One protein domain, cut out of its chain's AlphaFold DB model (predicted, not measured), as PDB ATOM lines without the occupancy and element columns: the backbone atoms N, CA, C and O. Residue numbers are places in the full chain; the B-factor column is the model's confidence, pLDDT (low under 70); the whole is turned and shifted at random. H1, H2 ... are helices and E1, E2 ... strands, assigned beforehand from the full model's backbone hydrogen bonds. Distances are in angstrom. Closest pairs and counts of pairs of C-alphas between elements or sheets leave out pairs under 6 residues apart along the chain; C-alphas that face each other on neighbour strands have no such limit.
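Overview. This is residues 256 to 359 of the 876 residues of an uncharacterized protein of Mycoplasma pulmonis (strain UAB CTIP) (UniProt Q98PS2). Picture a long, strongly twisted sheet built along strand E4, with E3 on one side of it, E5 and E6 on the other, and helix H1 over one face, the opposite face bare. H1 folds back into H2 as a helical hairpin, H2 packs on E2 of the small antiparallel pair E1 and E2, and residues 334 to 339 stick out at one end. The printed part has 104 residues, with E1, H1, H2, E2, E3, E4, H3, E5 and E6 in that order; the class is mixed, helices and strands, and both sheets are antiparallel. It is only just loose, close to compact, with a radius of gyration of the C-alphas of 15.7 A and spans of 53 by 25 by 20 A.

Along the chain. Find C-alpha 256 at (-33.046, -42.848, -9.103), where E1, residues 256 to 258, begins. Next come H1, 265 to 275, 15.3 A long, H2, 283 to 290, and E2, 294 to 297. E3, 303 to 312, runs 25.4 A; E4, 315 to 328, runs 36.0 A. H3, 338 to 341, E5, 344 to 346, and E6, 350 to 355, follow, E6 ending at C-alpha 355 (-24.335, -40.767, -2.859).

Arrangement. E3 and E4 form a hairpin, with N 305 and O 324 at 2.9 A. E4 bends by 57 degrees at residue 318; its pairing is staggered, with E6 over 318 to 323 (N 321 and O 352, 2.9 A) and E5 over 326 to 328 (N 327 and O 345, 3.0 A). H1 is on this sheet at a height of 10.1 A, over E3 and along the strands, at 16 degrees to E3 on the local plane; their closest C-alphas, of Gln 269 and Leu 309, are 6.6 A apart. H1 and H2 touch at Ala 275 and Ser 286, closest C-alphas 4.8 A, at a steep tilt of 41 degrees, opposite ways. H2 only grazes the sheet; its closest C-alphas to E2 are Leu 287 and Ile 296, 6.7 A. E1 and E2 have N 257 and O 295 at 2.9 A. In H1 and H2 every O i to N i+4 pair is within hydrogen-bond range; H3 is too short for one.

Size, cuts and confidence. Look to Gln 336 and Asp 359 for the farthest C-alphas, 52.9 A apart. The printed part has no cut and no long link. Mean pLDDT of the printed part is 83.7; residues 330 to 343 and 359 are under 70.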
ATOM      1  N   PHE A 256     -34.033 -41.847  -9.491       92.44
ATOM      2  CA  PHE A 256     -33.046 -42.848  -9.103       92.44
ATOM      3  C   PHE A 256     -33.089 -43.066  -7.598       92.44
ATOM      4  O   PHE A 256     -33.024 -42.110  -6.826       92.44
ATOM      5  N   THR A 257     -33.164 -44.323  -7.171       89.75
ATOM      6  CA  THR A 257     -33.089 -44.700  -5.756       89.75
ATOM      7  C   THR A 257     -32.059 -45.804  -5.573       89.75
ATOM      8  O   THR A 257     -32.184 -46.891  -6.130       89.75
ATOM      9  N   LEU A 258     -31.027 -45.537  -4.771       88.88
ATOM     10  CA  LEU A 258     -30.003 -46.530  -4.455       88.88
ATOM     11  C   LEU A 258     -30.575 -47.559  -3.464       88.88
ATOM     12  O   LEU A 258     -30.797 -47.247  -2.291       88.88
ATOM     13  N   THR A 259     -30.840 -48.778  -3.928       89.25
ATOM     14  CA  THR A 259     -31.491 -49.829  -3.124       89.25
ATOM     15  C   THR A 259     -30.487 -50.641  -2.312       89.25
ATOM     16  O   THR A 259     -30.711 -50.890  -1.125       89.25
ATOM     17  N   LYS A 260     -29.334 -50.989  -2.897       85.38
ATOM     18  CA  LYS A 260     -28.218 -51.602  -2.164       85.38
ATOM     19  C   LYS A 260     -27.373 -50.526  -1.492       85.38
ATOM     20  O   LYS A 260     -26.580 -49.840  -2.135       85.38
ATOM     21  N   GLN A 261     -27.520 -50.426  -0.175       78.19
ATOM     22  CA  GLN A 261     -26.629 -49.635   0.670       78.19
ATOM     23  C   GLN A 261     -25.234 -50.278   0.717       78.19
ATOM     24  O   GLN A 261     -25.107 -51.503   0.645       78.19
ATOM     25  N   ASN A 262     -24.192 -49.461   0.871       79.31
ATOM     26  CA  ASN A 262     -22.801 -49.899   1.025       79.31
ATOM     27  C   ASN A 262     -22.169 -50.649  -0.169       79.31
ATOM     28  O   ASN A 262     -21.241 -51.426   0.024       79.31
ATOM     29  N   GLN A 263     -22.639 -50.443  -1.401       86.12
ATOM     30  CA  GLN A 263     -21.987 -50.993  -2.604       86.12
ATOM     31  C   GLN A 263     -20.857 -50.084  -3.118       86.12
ATOM     32  O   GLN A 263     -20.883 -48.876  -2.880       86.12
ATOM     33  N   THR A 264     -19.887 -50.629  -3.864       88.06
ATOM     34  CA  THR A 264     -18.905 -49.795  -4.596       88.06
ATOM     35  C   THR A 264     -19.493 -49.206  -5.879       88.06
ATOM     36  O   THR A 264     -20.411 -49.771  -6.476       88.06
ATOM     37  N   ILE A 265     -18.881 -48.127  -6.382       88.25
ATOM     38  CA  ILE A 265     -19.135 -47.616  -7.741       88.25
ATOM     39  C   ILE A 265     -18.892 -48.717  -8.793       88.25
ATOM     40  O   ILE A 265     -19.688 -48.879  -9.714       88.25
ATOM     41  N   GLN A 266     -17.838 -49.526  -8.626       84.31
ATOM     42  CA  GLN A 266     -17.502 -50.627  -9.540       84.31
ATOM     43  C   GLN A 266     -18.549 -51.754  -9.522       84.31
ATOM     44  O   GLN A 266     -18.859 -52.334 -10.562       84.31
ATOM     45  N   GLU A 267     -19.102 -52.079  -8.352       86.56
ATOM     46  CA  GLU A 267     -20.190 -53.049  -8.219       86.56
ATOM     47  C   GLU A 267     -21.423 -52.591  -8.992       86.56
ATOM     48  O   GLU A 267     -21.993 -53.389  -9.736       86.56
ATOM     49  N   LEU A 268     -21.791 -51.311  -8.874       92.25
ATOM     50  CA  LEU A 268     -22.912 -50.758  -9.625       92.25
ATOM     51  C   LEU A 268     -22.625 -50.727 -11.135       92.25
ATOM     52  O   LEU A 268     -23.486 -51.125 -11.915       92.25
ATOM     53  N   GLN A 269     -21.418 -50.342 -11.567       90.25
ATOM     54  CA  GLN A 269     -21.018 -50.412 -12.984       90.25
ATOM     55  C   GLN A 269     -21.175 -51.829 -13.556       90.25
ATOM     56  O   GLN A 269     -21.726 -52.004 -14.642       90.25
ATOM     57  N   ASN A 270     -20.718 -52.844 -12.819       88.38
ATOM     58  CA  ASN A 270     -20.826 -54.238 -13.243       88.38
ATOM     59  C   ASN A 270     -22.285 -54.709 -13.281       88.38
ATOM     60  O   ASN A 270     -22.669 -55.402 -14.220       88.38
ATOM     61  N   ALA A 271     -23.095 -54.320 -12.292       90.50
ATOM     62  CA  ALA A 271     -24.520 -54.637 -12.261       90.50
ATOM     63  C   ALA A 271     -25.259 -54.017 -13.457       90.50
ATOM     64  O   ALA A 271     -26.036 -54.706 -14.115       90.50
ATOM     65  N   ILE A 272     -24.959 -52.758 -13.801       90.75
ATOM     66  CA  ILE A 272     -25.497 -52.090 -14.995       90.75
ATOM     67  C   ILE A 272     -25.063 -52.839 -16.261       90.75
ATOM     68  O   ILE A 272     -25.903 -53.202 -17.083       90.75
ATOM     69  N   ALA A 273     -23.770 -53.135 -16.411       87.31
ATOM     70  CA  ALA A 273     -23.267 -53.851 -17.582       87.31
ATOM     71  C   ALA A 273     -23.929 -55.230 -17.751       87.31
ATOM     72  O   ALA A 273     -24.262 -55.622 -18.866       87.31
ATOM     73  N   GLN A 274     -24.164 -55.954 -16.653       88.50
ATOM     74  CA  GLN A 274     -24.858 -57.243 -16.673       88.50
ATOM     75  C   GLN A 274     -26.343 -57.098 -17.013       88.50
ATOM     76  O   GLN A 274     -26.842 -57.838 -17.864       88.50
ATOM     77  N   ALA A 275     -27.035 -56.136 -16.400       90.62
ATOM     78  CA  ALA A 275     -28.456 -55.876 -16.619       90.62
ATOM     79  C   ALA A 275     -28.784 -55.558 -18.089       90.62
ATOM     80  O   ALA A 275     -29.823 -55.987 -18.593       90.62
ATOM     81  N   PHE A 276     -27.873 -54.874 -18.787       88.06
ATOM     82  CA  PHE A 276     -28.018 -54.470 -20.191       88.06
ATOM     83  C   PHE A 276     -27.166 -55.301 -21.174       88.06
ATOM     84  O   PHE A 276     -26.996 -54.913 -22.327       88.06
ATOM     85  N   SER A 277     -26.624 -56.448 -20.745       85.62
ATOM     86  CA  SER A 277     -25.742 -57.283 -21.583       85.62
ATOM     87  C   SER A 277     -26.467 -58.066 -22.683       85.62
ATOM     88  O   SER A 277     -25.866 -58.373 -23.713       85.62
ATOM     89  N   ASN A 278     -27.743 -58.408 -22.479       83.81
ATOM     90  CA  ASN A 278     -28.538 -59.162 -23.442       83.81
ATOM     91  C   ASN A 278     -29.357 -58.201 -24.323       83.81
ATOM     92  O   ASN A 278     -30.320 -57.614 -23.828       83.81
ATOM     93  N   PRO A 279     -29.053 -58.070 -25.627       76.62
ATOM     94  CA  PRO A 279     -29.767 -57.151 -26.517       76.62
ATOM     95  C   PRO A 279     -31.233 -57.547 -26.765       76.62
ATOM     96  O   PRO A 279     -31.990 -56.745 -27.304       76.62
ATOM     97  N   ASN A 280     -31.630 -58.768 -26.388       80.25
ATOM     98  CA  ASN A 280     -33.000 -59.261 -26.527       80.25
ATOM     99  C   ASN A 280     -33.878 -58.990 -25.295       80.25
ATOM    100  O   ASN A 280     -35.077 -59.268 -25.341       80.25
ATOM    101  N   ASP A 281     -33.313 -58.493 -24.190       83.94
ATOM    102  CA  ASP A 281     -34.114 -58.137 -23.020       83.94
ATOM    103  C   ASP A 281     -34.879 -56.832 -23.268       83.94
ATOM    104  O   ASP A 281     -34.368 -55.879 -23.859       83.94
ATOM    105  N   SER A 282     -36.123 -56.773 -22.788       85.75
ATOM    106  CA  SER A 282     -36.864 -55.514 -22.742       85.75
ATOM    107  C   SER A 282     -36.198 -54.550 -21.755       85.75
ATOM    108  O   SER A 282     -35.618 -54.976 -20.754       85.75
ATOM    109  N   ASN A 283     -36.333 -53.238 -21.987       89.00
ATOM    110  CA  ASN A 283     -35.785 -52.229 -21.074       89.00
ATOM    111  C   ASN A 283     -36.315 -52.424 -19.638       89.00
ATOM    112  O   ASN A 283     -35.546 -52.351 -18.687       89.00
ATOM    113  N   ALA A 284     -37.593 -52.792 -19.490       86.88
ATOM    114  CA  ALA A 284     -38.201 -53.121 -18.201       86.88
ATOM    115  C   ALA A 284     -37.514 -54.308 -17.496       86.88
ATOM    116  O   ALA A 284     -37.190 -54.200 -16.316       86.88
ATOM    117  N   ASN A 285     -37.221 -55.400 -18.214       89.50
ATOM    118  CA  ASN A 285     -36.527 -56.558 -17.638       89.50
ATOM    119  C   ASN A 285     -35.086 -56.211 -17.230       89.50
ATOM    120  O   ASN A 285     -34.605 -56.674 -16.196       89.50
ATOM    121  N   SER A 286     -34.383 -55.397 -18.025       91.69
ATOM    122  CA  SER A 286     -33.049 -54.904 -17.665       91.69
ATOM    123  C   SER A 286     -33.088 -54.037 -16.404       91.69
ATOM    124  O   SER A 286     -32.265 -54.224 -15.509       91.69
ATOM    125  N   LEU A 287     -34.070 -53.140 -16.280       92.44
ATOM    126  CA  LEU A 287     -34.258 -52.330 -15.074       92.44
ATOM    127  C   LEU A 287     -34.618 -53.184 -13.848       92.44
ATOM    128  O   LEU A 287     -34.068 -52.968 -12.770       92.44
ATOM    129  N   GLU A 288     -35.449 -54.214 -14.011       91.38
ATOM    130  CA  GLU A 288     -35.785 -55.150 -12.932       91.38
ATOM    131  C   GLU A 288     -34.550 -55.911 -12.426       91.38
ATOM    132  O   GLU A 288     -34.343 -56.020 -11.217       91.38
ATOM    133  N   LYS A 289     -33.661 -56.359 -13.325       91.44
ATOM    134  CA  LYS A 289     -32.376 -56.981 -12.946       91.44
ATOM    135  C   LYS A 289     -31.478 -56.035 -12.146       91.44
ATOM    136  O   LYS A 289     -30.723 -56.494 -11.287       91.44
ATOM    137  N   LEU A 290     -31.554 -54.732 -12.421       93.31
ATOM    138  CA  LEU A 290     -30.782 -53.704 -11.730       93.31
ATOM    139  C   LEU A 290     -31.408 -53.275 -10.393       93.31
ATOM    140  O   LEU A 290     -30.682 -52.780  -9.533       93.31
ATOM    141  N   SER A 291     -32.707 -53.517 -10.179       91.69
ATOM    142  CA  SER A 291     -33.479 -53.032  -9.020       91.69
ATOM    143  C   SER A 291     -32.885 -53.390  -7.652       91.69
ATOM    144  O   SER A 291     -33.030 -52.628  -6.698       91.69
ATOM    145  N   ASN A 292     -32.139 -54.496  -7.551       90.00
ATOM    146  CA  ASN A 292     -31.424 -54.887  -6.331       90.00
ATOM    147  C   ASN A 292     -30.251 -53.960  -5.981       90.00
ATOM    148  O   ASN A 292     -29.802 -53.975  -4.842       90.00
ATOM    149  N   HIS A 293     -29.740 -53.194  -6.945       92.62
ATOM    150  CA  HIS A 293     -28.625 -52.258  -6.797       92.62
ATOM    151  C   HIS A 293     -29.066 -50.797  -6.919       92.62
ATOM    152  O   HIS A 293     -28.655 -49.960  -6.110       92.62
ATOM    153  N   LEU A 294     -29.866 -50.497  -7.940       93.69
ATOM    154  CA  LEU A 294     -30.344 -49.167  -8.287       93.69
ATOM    155  C   LEU A 294     -31.738 -49.300  -8.906       93.69
ATOM    156  O   LEU A 294     -31.892 -49.882  -9.977       93.69
ATOM    157  N   ASP A 295     -32.742 -48.750  -8.229       92.81
ATOM    158  CA  ASP A 295     -34.087 -48.610  -8.778       92.81
ATOM    159  C   ASP A 295     -34.147 -47.347  -9.645       92.81
ATOM    160  O   ASP A 295     -33.740 -46.264  -9.208       92.81
ATOM    161  N   ILE A 296     -34.618 -47.496 -10.883       93.81
ATOM    162  CA  ILE A 296     -34.714 -46.417 -11.872       93.81
ATOM    163  C   ILE A 296     -36.160 -46.333 -12.339       93.81
ATOM    164  O   ILE A 296     -36.668 -47.249 -12.989       93.81
ATOM    165  N   LYS A 297     -36.809 -45.201 -12.067       91.12
ATOM    166  CA  LYS A 297     -38.145 -44.903 -12.584       91.12
ATOM    167  C   LYS A 297     -38.015 -43.995 -13.793       91.12
ATOM    168  O   LYS A 297     -37.639 -42.830 -13.678       91.12
ATOM    169  N   VAL A 298     -38.320 -44.554 -14.955       90.50
ATOM    170  CA  VAL A 298     -38.370 -43.827 -16.223       90.50
ATOM    171  C   VAL A 298     -39.784 -43.308 -16.496       90.50
ATOM    172  O   VAL A 298     -40.751 -44.005 -16.178       90.50
ATOM    173  N   PRO A 299     -39.927 -42.106 -17.086       86.44
ATOM    174  CA  PRO A 299     -41.219 -41.604 -17.544       86.44
ATOM    175  C   PRO A 299     -41.911 -42.570 -18.518       86.44
ATOM    176  O   PRO A 299     -41.255 -43.270 -19.292       86.44
ATOM    177  N   GLU A 300     -43.245 -42.590 -18.501       81.69
ATOM    178  CA  GLU A 300     -44.041 -43.465 -19.369       81.69
ATOM    179  C   GLU A 300     -43.727 -43.221 -20.856       81.69
ATOM    180  O   GLU A 300     -43.661 -42.079 -21.309       81.69
ATOM    181  N   GLY A 301     -43.517 -44.302 -21.616       78.88
ATOM    182  CA  GLY A 301     -43.160 -44.239 -23.039       78.88
ATOM    183  C   GLY A 301     -41.666 -44.053 -23.337       78.88
ATOM    184  O   GLY A 301     -41.297 -43.999 -24.510       78.88
ATOM    185  N   PHE A 302     -40.804 -43.997 -22.313       87.00
ATOM    186  CA  PHE A 302     -39.353 -43.854 -22.462       87.00
ATOM    187  C   PHE A 302     -38.586 -45.085 -21.979       87.00
ATOM    188  O   PHE A 302     -38.952 -45.746 -21.011       87.00
ATOM    189  N   GLU A 303     -37.472 -45.356 -22.647       90.06
ATOM    190  CA  GLU A 303     -36.488 -46.361 -22.267       90.06
ATOM    191  C   GLU A 303     -35.234 -45.694 -21.687       90.06
ATOM    192  O   GLU A 303     -34.812 -44.622 -22.132       90.06
ATOM    193  N   PHE A 304     -34.614 -46.342 -20.702       92.56
ATOM    194  CA  PHE A 304     -33.352 -45.899 -20.117       92.56
ATOM    195  C   PHE A 304     -32.156 -46.362 -20.961       92.56
ATOM    196  O   PHE A 304     -32.028 -47.554 -21.252       92.56
ATOM    197  N   GLU A 305     -31.245 -45.447 -21.294       91.50
ATOM    198  CA  GLU A 305     -29.945 -45.749 -21.898       91.50
ATOM    199  C   GLU A 305     -28.813 -45.268 -20.982       91.50
ATOM    200  O   GLU A 305     -28.650 -44.072 -20.721       91.50
ATOM    201  N   PHE A 306     -28.004 -46.215 -20.507       92.19
ATOM    202  CA  PHE A 306     -26.812 -45.932 -19.713       92.19
ATOM    203  C   PHE A 306     -25.704 -45.301 -20.570       92.19
ATOM    204  O   PHE A 306     -25.406 -45.800 -21.655       92.19
ATOM    205  N   VAL A 307     -25.061 -44.238 -20.068       92.94
ATOM    206  CA  VAL A 307     -23.906 -43.601 -20.728       92.94
ATOM    207  C   VAL A 307     -22.618 -43.872 -19.956       92.94
ATOM    208  O   VAL A 307     -21.683 -44.449 -20.508       92.94
ATOM    209  N   SER A 308     -22.549 -43.451 -18.692       91.88
ATOM    210  CA  SER A 308     -21.374 -43.662 -17.841       91.88
ATOM    211  C   SER A 308     -21.722 -43.540 -16.359       91.88
ATOM    212  O   SER A 308     -22.755 -42.987 -15.986       91.88
ATOM    213  N   LEU A 309     -20.848 -44.065 -15.504       92.00
ATOM    214  CA  LEU A 309     -20.899 -43.878 -14.057       92.00
ATOM    215  C   LEU A 309     -19.479 -43.583 -13.586       92.00
ATOM    216  O   LEU A 309     -18.623 -44.462 -13.682       92.00
ATOM    217  N   GLU A 310     -19.218 -42.372 -13.108       89.88
ATOM    218  CA  GLU A 310     -17.864 -41.928 -12.751       89.88
ATOM    219  C   GLU A 310     -17.819 -41.332 -11.339       89.88
ATOM    220  O   GLU A 310     -18.765 -40.650 -10.944       89.88
ATOM    221  N   PRO A 311     -16.738 -41.548 -10.567       87.38
ATOM    222  CA  PRO A 311     -16.564 -40.899  -9.272       87.38
ATOM    223  C   PRO A 311     -16.468 -39.378  -9.429       87.38
ATOM    224  O   PRO A 311     -15.780 -38.862 -10.316       87.38
ATOM    225  N   LYS A 312     -17.135 -38.636  -8.546       86.19
ATOM    226  CA  LYS A 312     -17.121 -37.170  -8.585       86.19
ATOM    227  C   LYS A 312     -15.821 -36.651  -7.968       86.19
ATOM    228  O   LYS A 312     -15.577 -36.857  -6.790       86.19
ATOM    229  N   ASN A 313     -14.993 -35.933  -8.732       82.62
ATOM    230  CA  ASN A 313     -13.742 -35.324  -8.240       82.62
ATOM    231  C   ASN A 313     -12.789 -36.308  -7.517       82.62
ATOM    232  O   ASN A 313     -12.128 -35.921  -6.556       82.62
ATOM    233  N   ASN A 314     -12.709 -37.567  -7.967       72.38
ATOM    234  CA  ASN A 314     -11.974 -38.661  -7.301       72.38
ATOM    235  C   ASN A 314     -12.497 -39.055  -5.901       72.38
ATOM    236  O   ASN A 314     -11.803 -39.765  -5.176       72.38
ATOM    237  N   ASP A 315     -13.703 -38.634  -5.518       77.88
ATOM    238  CA  ASP A 315     -14.405 -39.153  -4.346       77.88
ATOM    239  C   ASP A 315     -15.162 -40.433  -4.730       77.88
ATOM    240  O   ASP A 315     -16.104 -40.399  -5.520       77.88
ATOM    241  N   PHE A 316     -14.744 -41.580  -4.189       81.44
ATOM    242  CA  PHE A 316     -15.357 -42.884  -4.474       81.44
ATOM    243  C   PHE A 316     -16.635 -43.159  -3.666       81.44
ATOM    244  O   PHE A 316     -17.251 -44.213  -3.836       81.44
ATOM    245  N   THR A 317     -17.051 -42.224  -2.809       85.00
ATOM    246  CA  THR A 317     -18.319 -42.303  -2.063       85.00
ATOM    247  C   THR A 317     -19.488 -41.636  -2.798       85.00
ATOM    248  O   THR A 317     -20.652 -41.845  -2.433       85.00
ATOM    249  N   ILE A 318     -19.191 -40.884  -3.867       88.94
ATOM    250  CA  ILE A 318     -20.150 -40.137  -4.687       88.94
ATOM    251  C   ILE A 318     -19.889 -40.427  -6.171       88.94
ATOM    252  O   ILE A 318     -18.772 -40.268  -6.658       88.94
ATOM    253  N   ALA A 319     -20.927 -40.798  -6.919       91.00
ATOM    254  CA  ALA A 319     -20.826 -41.070  -8.350       91.00
ATOM    255  C   ALA A 319     -21.769 -40.186  -9.173       91.00
ATOM    256  O   ALA A 319     -22.925 -39.984  -8.811       91.00
ATOM    257  N   ASN A 320     -21.290 -39.714 -10.318       92.81
ATOM    258  CA  ASN A 320     -22.099 -39.088 -11.351       92.81
ATOM    259  C   ASN A 320     -22.570 -40.167 -12.329       92.81
ATOM    260  O   ASN A 320     -21.772 -40.702 -13.104       92.81
ATOM    261  N   LEU A 321     -23.864 -40.488 -12.290       93.31
ATOM    262  CA  LEU A 321     -24.512 -41.358 -13.267       93.31
ATOM    263  C   LEU A 321     -24.981 -40.512 -14.451       93.31
ATOM    264  O   LEU A 321     -25.887 -39.689 -14.311       93.31
ATOM    265  N   SER A 322     -24.388 -40.752 -15.615       93.81
ATOM    266  CA  SER A 322     -24.800 -40.158 -16.883       93.81
ATOM    267  C   SER A 322     -25.713 -41.106 -17.656       93.81
ATOM    268  O   SER A 322     -25.398 -42.287 -17.833       93.81
ATOM    269  N   TYR A 323     -26.830 -40.586 -18.158       93.44
ATOM    270  CA  TYR A 323     -27.843 -41.361 -18.870       93.44
ATOM    271  C   TYR A 323     -28.522 -40.554 -19.982       93.44
ATOM    272  O   TYR A 323     -28.430 -39.324 -20.038       93.44
ATOM    273  N   LYS A 324     -29.217 -41.266 -20.871       92.69
ATOM    274  CA  LYS A 324     -30.150 -40.710 -21.856       92.69
ATOM    275  C   LYS A 324     -31.493 -41.415 -21.742       92.69
ATOM    276  O   LYS A 324     -31.557 -42.583 -21.363       92.69
ATOM    277  N   LEU A 325     -32.554 -40.704 -22.091       91.44
ATOM    278  CA  LEU A 325     -33.878 -41.280 -22.275       91.44
ATOM    279  C   LEU A 325     -34.144 -41.443 -23.763       91.44
ATOM    280  O   LEU A 325     -33.868 -40.542 -24.561       91.44
ATOM    281  N   VAL A 326     -34.645 -42.613 -24.124       88.50
ATOM    282  CA  VAL A 326     -34.855 -43.024 -25.505       88.50
ATOM    283  C   VAL A 326     -36.339 -43.217 -25.731       88.50
ATOM    284  O   VAL A 326     -36.974 -44.010 -25.045       88.50
ATOM    285  N   VAL A 327     -36.890 -42.520 -26.718       86.38
ATOM    286  CA  VAL A 327     -38.234 -42.802 -27.219       86.38
ATOM    287  C   VAL A 327     -38.112 -43.495 -28.567       86.38
ATOM    288  O   VAL A 327     -37.397 -43.044 -29.471       86.38
ATOM    289  N   LYS A 328     -38.795 -44.628 -28.683       80.94
ATOM    290  CA  LYS A 328     -38.975 -45.354 -29.940       80.94
ATOM    291  C   LYS A 328     -40.353 -45.020 -30.490       80.94
ATOM    292  O   LYS A 328     -41.254 -44.678 -29.728       80.94
ATOM    293  N   ASN A 329     -40.516 -45.113 -31.807       76.38
ATOM    294  CA  ASN A 329     -41.818 -44.880 -32.417       76.38
ATOM    295  C   ASN A 329     -42.859 -45.843 -31.809       76.38
ATOM    296  O   ASN A 329     -42.670 -47.058 -31.841       76.38
ATOM    297  N   LEU A 330     -43.929 -45.294 -31.228       65.56
ATOM    298  CA  LEU A 330     -44.913 -46.052 -30.442       65.56
ATOM    299  C   LEU A 330     -45.945 -46.780 -31.317       65.56
ATOM    300  O   LEU A 330     -46.596 -47.724 -30.868       65.56
ATOM    301  N   HIS A 331     -46.111 -46.346 -32.567       65.56
ATOM    302  CA  HIS A 331     -47.160 -46.836 -33.450       65.56
ATOM    303  C   HIS A 331     -46.676 -48.038 -34.267       65.56
ATOM    304  O   HIS A 331     -45.949 -47.910 -35.250       65.56
ATOM    305  N   ASN A 332     -47.095 -49.229 -33.834       53.41
ATOM    306  CA  ASN A 332     -46.877 -50.478 -34.556       53.41
ATOM    307  C   ASN A 332     -47.720 -50.515 -35.838       53.41
ATOM    308  O   ASN A 332     -48.940 -50.368 -35.776       53.41
ATOM    309  N   ALA A 333     -47.079 -50.806 -36.967       56.16
ATOM    310  CA  ALA A 333     -47.732 -51.530 -38.051       56.16
ATOM    311  C   ALA A 333     -47.542 -53.042 -37.864       56.16
ATOM    312  O   ALA A 333     -46.675 -53.474 -37.099       56.16
ATOM    313  N   ASP A 334     -48.335 -53.827 -38.586       56.16
ATOM    314  CA  ASP A 334     -48.221 -55.283 -38.674       56.16
ATOM    315  C   ASP A 334     -46.821 -55.779 -39.114       56.16
ATOM    316  O   ASP A 334     -45.971 -55.028 -39.602       56.16
ATOM    317  N   GLU A 335     -46.565 -57.084 -38.948       58.06
ATOM    318  CA  GLU A 335     -45.290 -57.734 -39.313       58.06
ATOM    319  C   GLU A 335     -44.905 -57.557 -40.797       58.06
ATOM    320  O   GLU A 335     -43.752 -57.778 -41.170       58.06
ATOM    321  N   GLN A 336     -45.839 -57.121 -41.647       59.94
ATOM    322  CA  GLN A 336     -45.628 -56.930 -43.081       59.94
ATOM    323  C   GLN A 336     -44.882 -55.624 -43.406       59.94
ATOM    324  O   GLN A 336     -44.382 -55.470 -44.522       59.94
ATOM    325  N   ASN A 337     -44.763 -54.691 -42.451       57.56
ATOM    326  CA  ASN A 337     -44.155 -53.373 -42.661       57.56
ATOM    327  C   ASN A 337     -43.115 -53.031 -41.570       57.56
ATOM    328  O   ASN A 337     -43.320 -52.093 -40.790       57.56
ATOM    329  N   PRO A 338     -41.961 -53.730 -41.509       59.09
ATOM    330  CA  PRO A 338     -40.975 -53.586 -40.426       59.09
ATOM    331  C   PRO A 338     -40.366 -52.178 -40.316       59.09
ATOM    332  O   PRO A 338     -39.999 -51.745 -39.226       59.09
ATOM    333  N   ASN A 339     -40.324 -51.424 -41.422       55.53
ATOM    334  CA  ASN A 339     -39.782 -50.058 -41.460       55.53
ATOM    335  C   ASN A 339     -40.621 -49.020 -40.689       55.53
ATOM    336  O   ASN A 339     -40.183 -47.885 -40.520       55.53
ATOM    337  N   SER A 340     -41.814 -49.391 -40.222       58.41
ATOM    338  CA  SER A 340     -42.677 -48.548 -39.388       58.41
ATOM    339  C   SER A 340     -42.141 -48.313 -37.975       58.41
ATOM    340  O   SER A 340     -42.476 -47.309 -37.356       58.41
ATOM    341  N   LYS A 341     -41.279 -49.206 -37.470       59.66
ATOM    342  CA  LYS A 341     -40.621 -49.082 -36.157       59.66
ATOM    343  C   LYS A 341     -39.341 -48.247 -36.198       59.66
ATOM    344  O   LYS A 341     -38.668 -48.100 -35.178       59.66
ATOM    345  N   ASN A 342     -38.981 -47.733 -37.372       61.41
ATOM    346  CA  ASN A 342     -37.789 -46.917 -37.529       61.41
ATOM    347  C   ASN A 342     -38.005 -45.552 -36.869       61.41
ATOM    348  O   ASN A 342     -39.110 -45.020 -36.855       61.41
ATOM    349  N   GLY A 343     -36.947 -44.988 -36.305       66.94
ATOM    350  CA  GLY A 343     -37.019 -43.747 -35.546       66.94
ATOM    351  C   GLY A 343     -36.692 -43.985 -34.079       66.94
ATOM    352  O   GLY A 343     -37.370 -44.720 -33.364       66.94
ATOM    353  N   ILE A 344     -35.616 -43.339 -33.647       80.94
ATOM    354  CA  ILE A 344     -35.183 -43.294 -32.259       80.94
ATOM    355  C   ILE A 344     -34.810 -41.844 -31.989       80.94
ATOM    356  O   ILE A 344     -33.932 -41.302 -32.663       80.94
ATOM    357  N   LEU A 345     -35.457 -41.222 -31.007       82.38
ATOM    358  CA  LEU A 345     -34.990 -39.953 -30.458       82.38
ATOM    359  C   LEU A 345     -34.382 -40.208 -29.088       82.38
ATOM    360  O   LEU A 345     -34.947 -40.922 -28.260       82.38
ATOM    361  N   LYS A 346     -33.207 -39.624 -28.874       88.19
ATOM    362  CA  LYS A 346     -32.480 -39.687 -27.612       88.19
ATOM    363  C   LYS A 346     -32.432 -38.292 -27.016       88.19
ATOM    364  O   LYS A 346     -32.155 -37.339 -27.747       88.19
ATOM    365  N   SER A 347     -32.653 -38.188 -25.712       88.19
ATOM    366  CA  SER A 347     -32.419 -36.944 -24.984       88.19
ATOM    367  C   SER A 347     -30.939 -36.543 -25.033       88.19
ATOM    368  O   SER A 347     -30.049 -37.356 -25.337       88.19
ATOM    369  N   GLN A 348     -30.649 -35.302 -24.647       86.94
ATOM    370  CA  GLN A 348     -29.295 -34.932 -24.231       86.94
ATOM    371  C   GLN A 348     -28.824 -35.824 -23.071       86.94
ATOM    372  O   GLN A 348     -29.632 -36.384 -22.323       86.94
ATOM    373  N   THR A 349     -27.504 -35.977 -22.929       90.62
ATOM    374  CA  THR A 349     -26.933 -36.684 -21.779       90.62
ATOM    375  C   THR A 349     -27.247 -35.897 -20.514       90.62
ATOM    376  O   THR A 349     -26.823 -34.749 -20.376       90.62
ATOM    377  N   LYS A 350     -27.967 -36.524 -19.588       89.94
ATOM    378  CA  LYS A 350     -28.264 -35.986 -18.260       89.94
ATOM    379  C   LYS A 350     -27.362 -36.661 -17.239       89.94
ATOM    380  O   LYS A 350     -26.983 -37.813 -17.428       89.94
ATOM    381  N   SER A 351     -27.017 -35.944 -16.175       89.88
ATOM    382  CA  SER A 351     -26.199 -36.467 -15.082       89.88
ATOM    383  C   SER A 351     -26.923 -36.269 -13.760       89.88
ATOM    384  O   SER A 351     -27.423 -35.178 -13.491       89.88
ATOM    385  N   ILE A 352     -26.940 -37.310 -12.935       91.69
ATOM    386  CA  ILE A 352     -27.437 -37.265 -11.562       91.69
ATOM    387  C   ILE A 352     -26.320 -37.683 -10.609       91.69
ATOM    388  O   ILE A 352     -25.522 -38.569 -10.915       91.69
ATOM    389  N   GLU A 353     -26.259 -37.024  -9.460       91.44
ATOM    390  CA  GLU A 353     -25.354 -37.405  -8.386       91.44
ATOM    391  C   GLU A 353     -26.006 -38.491  -7.529       91.44
ATOM    392  O   GLU A 353     -27.112 -38.319  -7.017       91.44
ATOM    393  N   LEU A 354     -25.303 -39.604  -7.367       90.88
ATOM    394  CA  LEU A 354     -25.651 -40.687  -6.464       90.88
ATOM    395  C   LEU A 354     -24.645 -40.688  -5.311       90.88
ATOM    396  O   LEU A 354     -23.433 -40.665  -5.530       90.88
ATOM    397  N   SER A 355     -25.141 -40.722  -4.081       84.75
ATOM    398  CA  SER A 355     -24.335 -40.767  -2.859       84.75
ATOM    399  C   SER A 355     -24.586 -42.068  -2.090       84.75
ATOM    400  O   SER A 355     -25.532 -42.797  -2.387       84.75
ATOM    401  N   SER A 356     -23.764 -42.347  -1.073       81.88
ATOM    402  CA  SER A 356     -23.803 -43.575  -0.246       81.88
ATOM    403  C   SER A 356     -23.102 -44.804  -0.849       81.88
ATOM    404  O   SER A 356     -23.446 -45.942  -0.520       81.88
ATOM    405  N   PHE A 357     -22.088 -44.591  -1.697       83.38
ATOM    406  CA  PHE A 357     -21.171 -45.663  -2.095       83.38
ATOM    407  C   PHE A 357     -20.100 -45.898  -1.029       83.38
ATOM    408  O   PHE A 357     -19.690 -44.979  -0.318       83.38
ATOM    409  N   VAL A 358     -19.621 -47.137  -0.941       74.88
ATOM    410  CA  VAL A 358     -18.480 -47.505  -0.097       74.88
ATOM    411  C   VAL A 358     -17.256 -47.694  -0.974       74.88
ATOM    412  O   VAL A 358     -17.278 -48.435  -1.957       74.88
ATOM    413  N   ASP A 359     -16.167 -47.042  -0.593       63.41
ATOM    414  CA  ASP A 359     -14.866 -47.269  -1.199       63.41
ATOM    415  C   ASP A 359     -14.222 -48.538  -0.614       63.41
ATOM    416  O   ASP A 359     -13.709 -48.543   0.506       63.41
TER     417      ASP A 359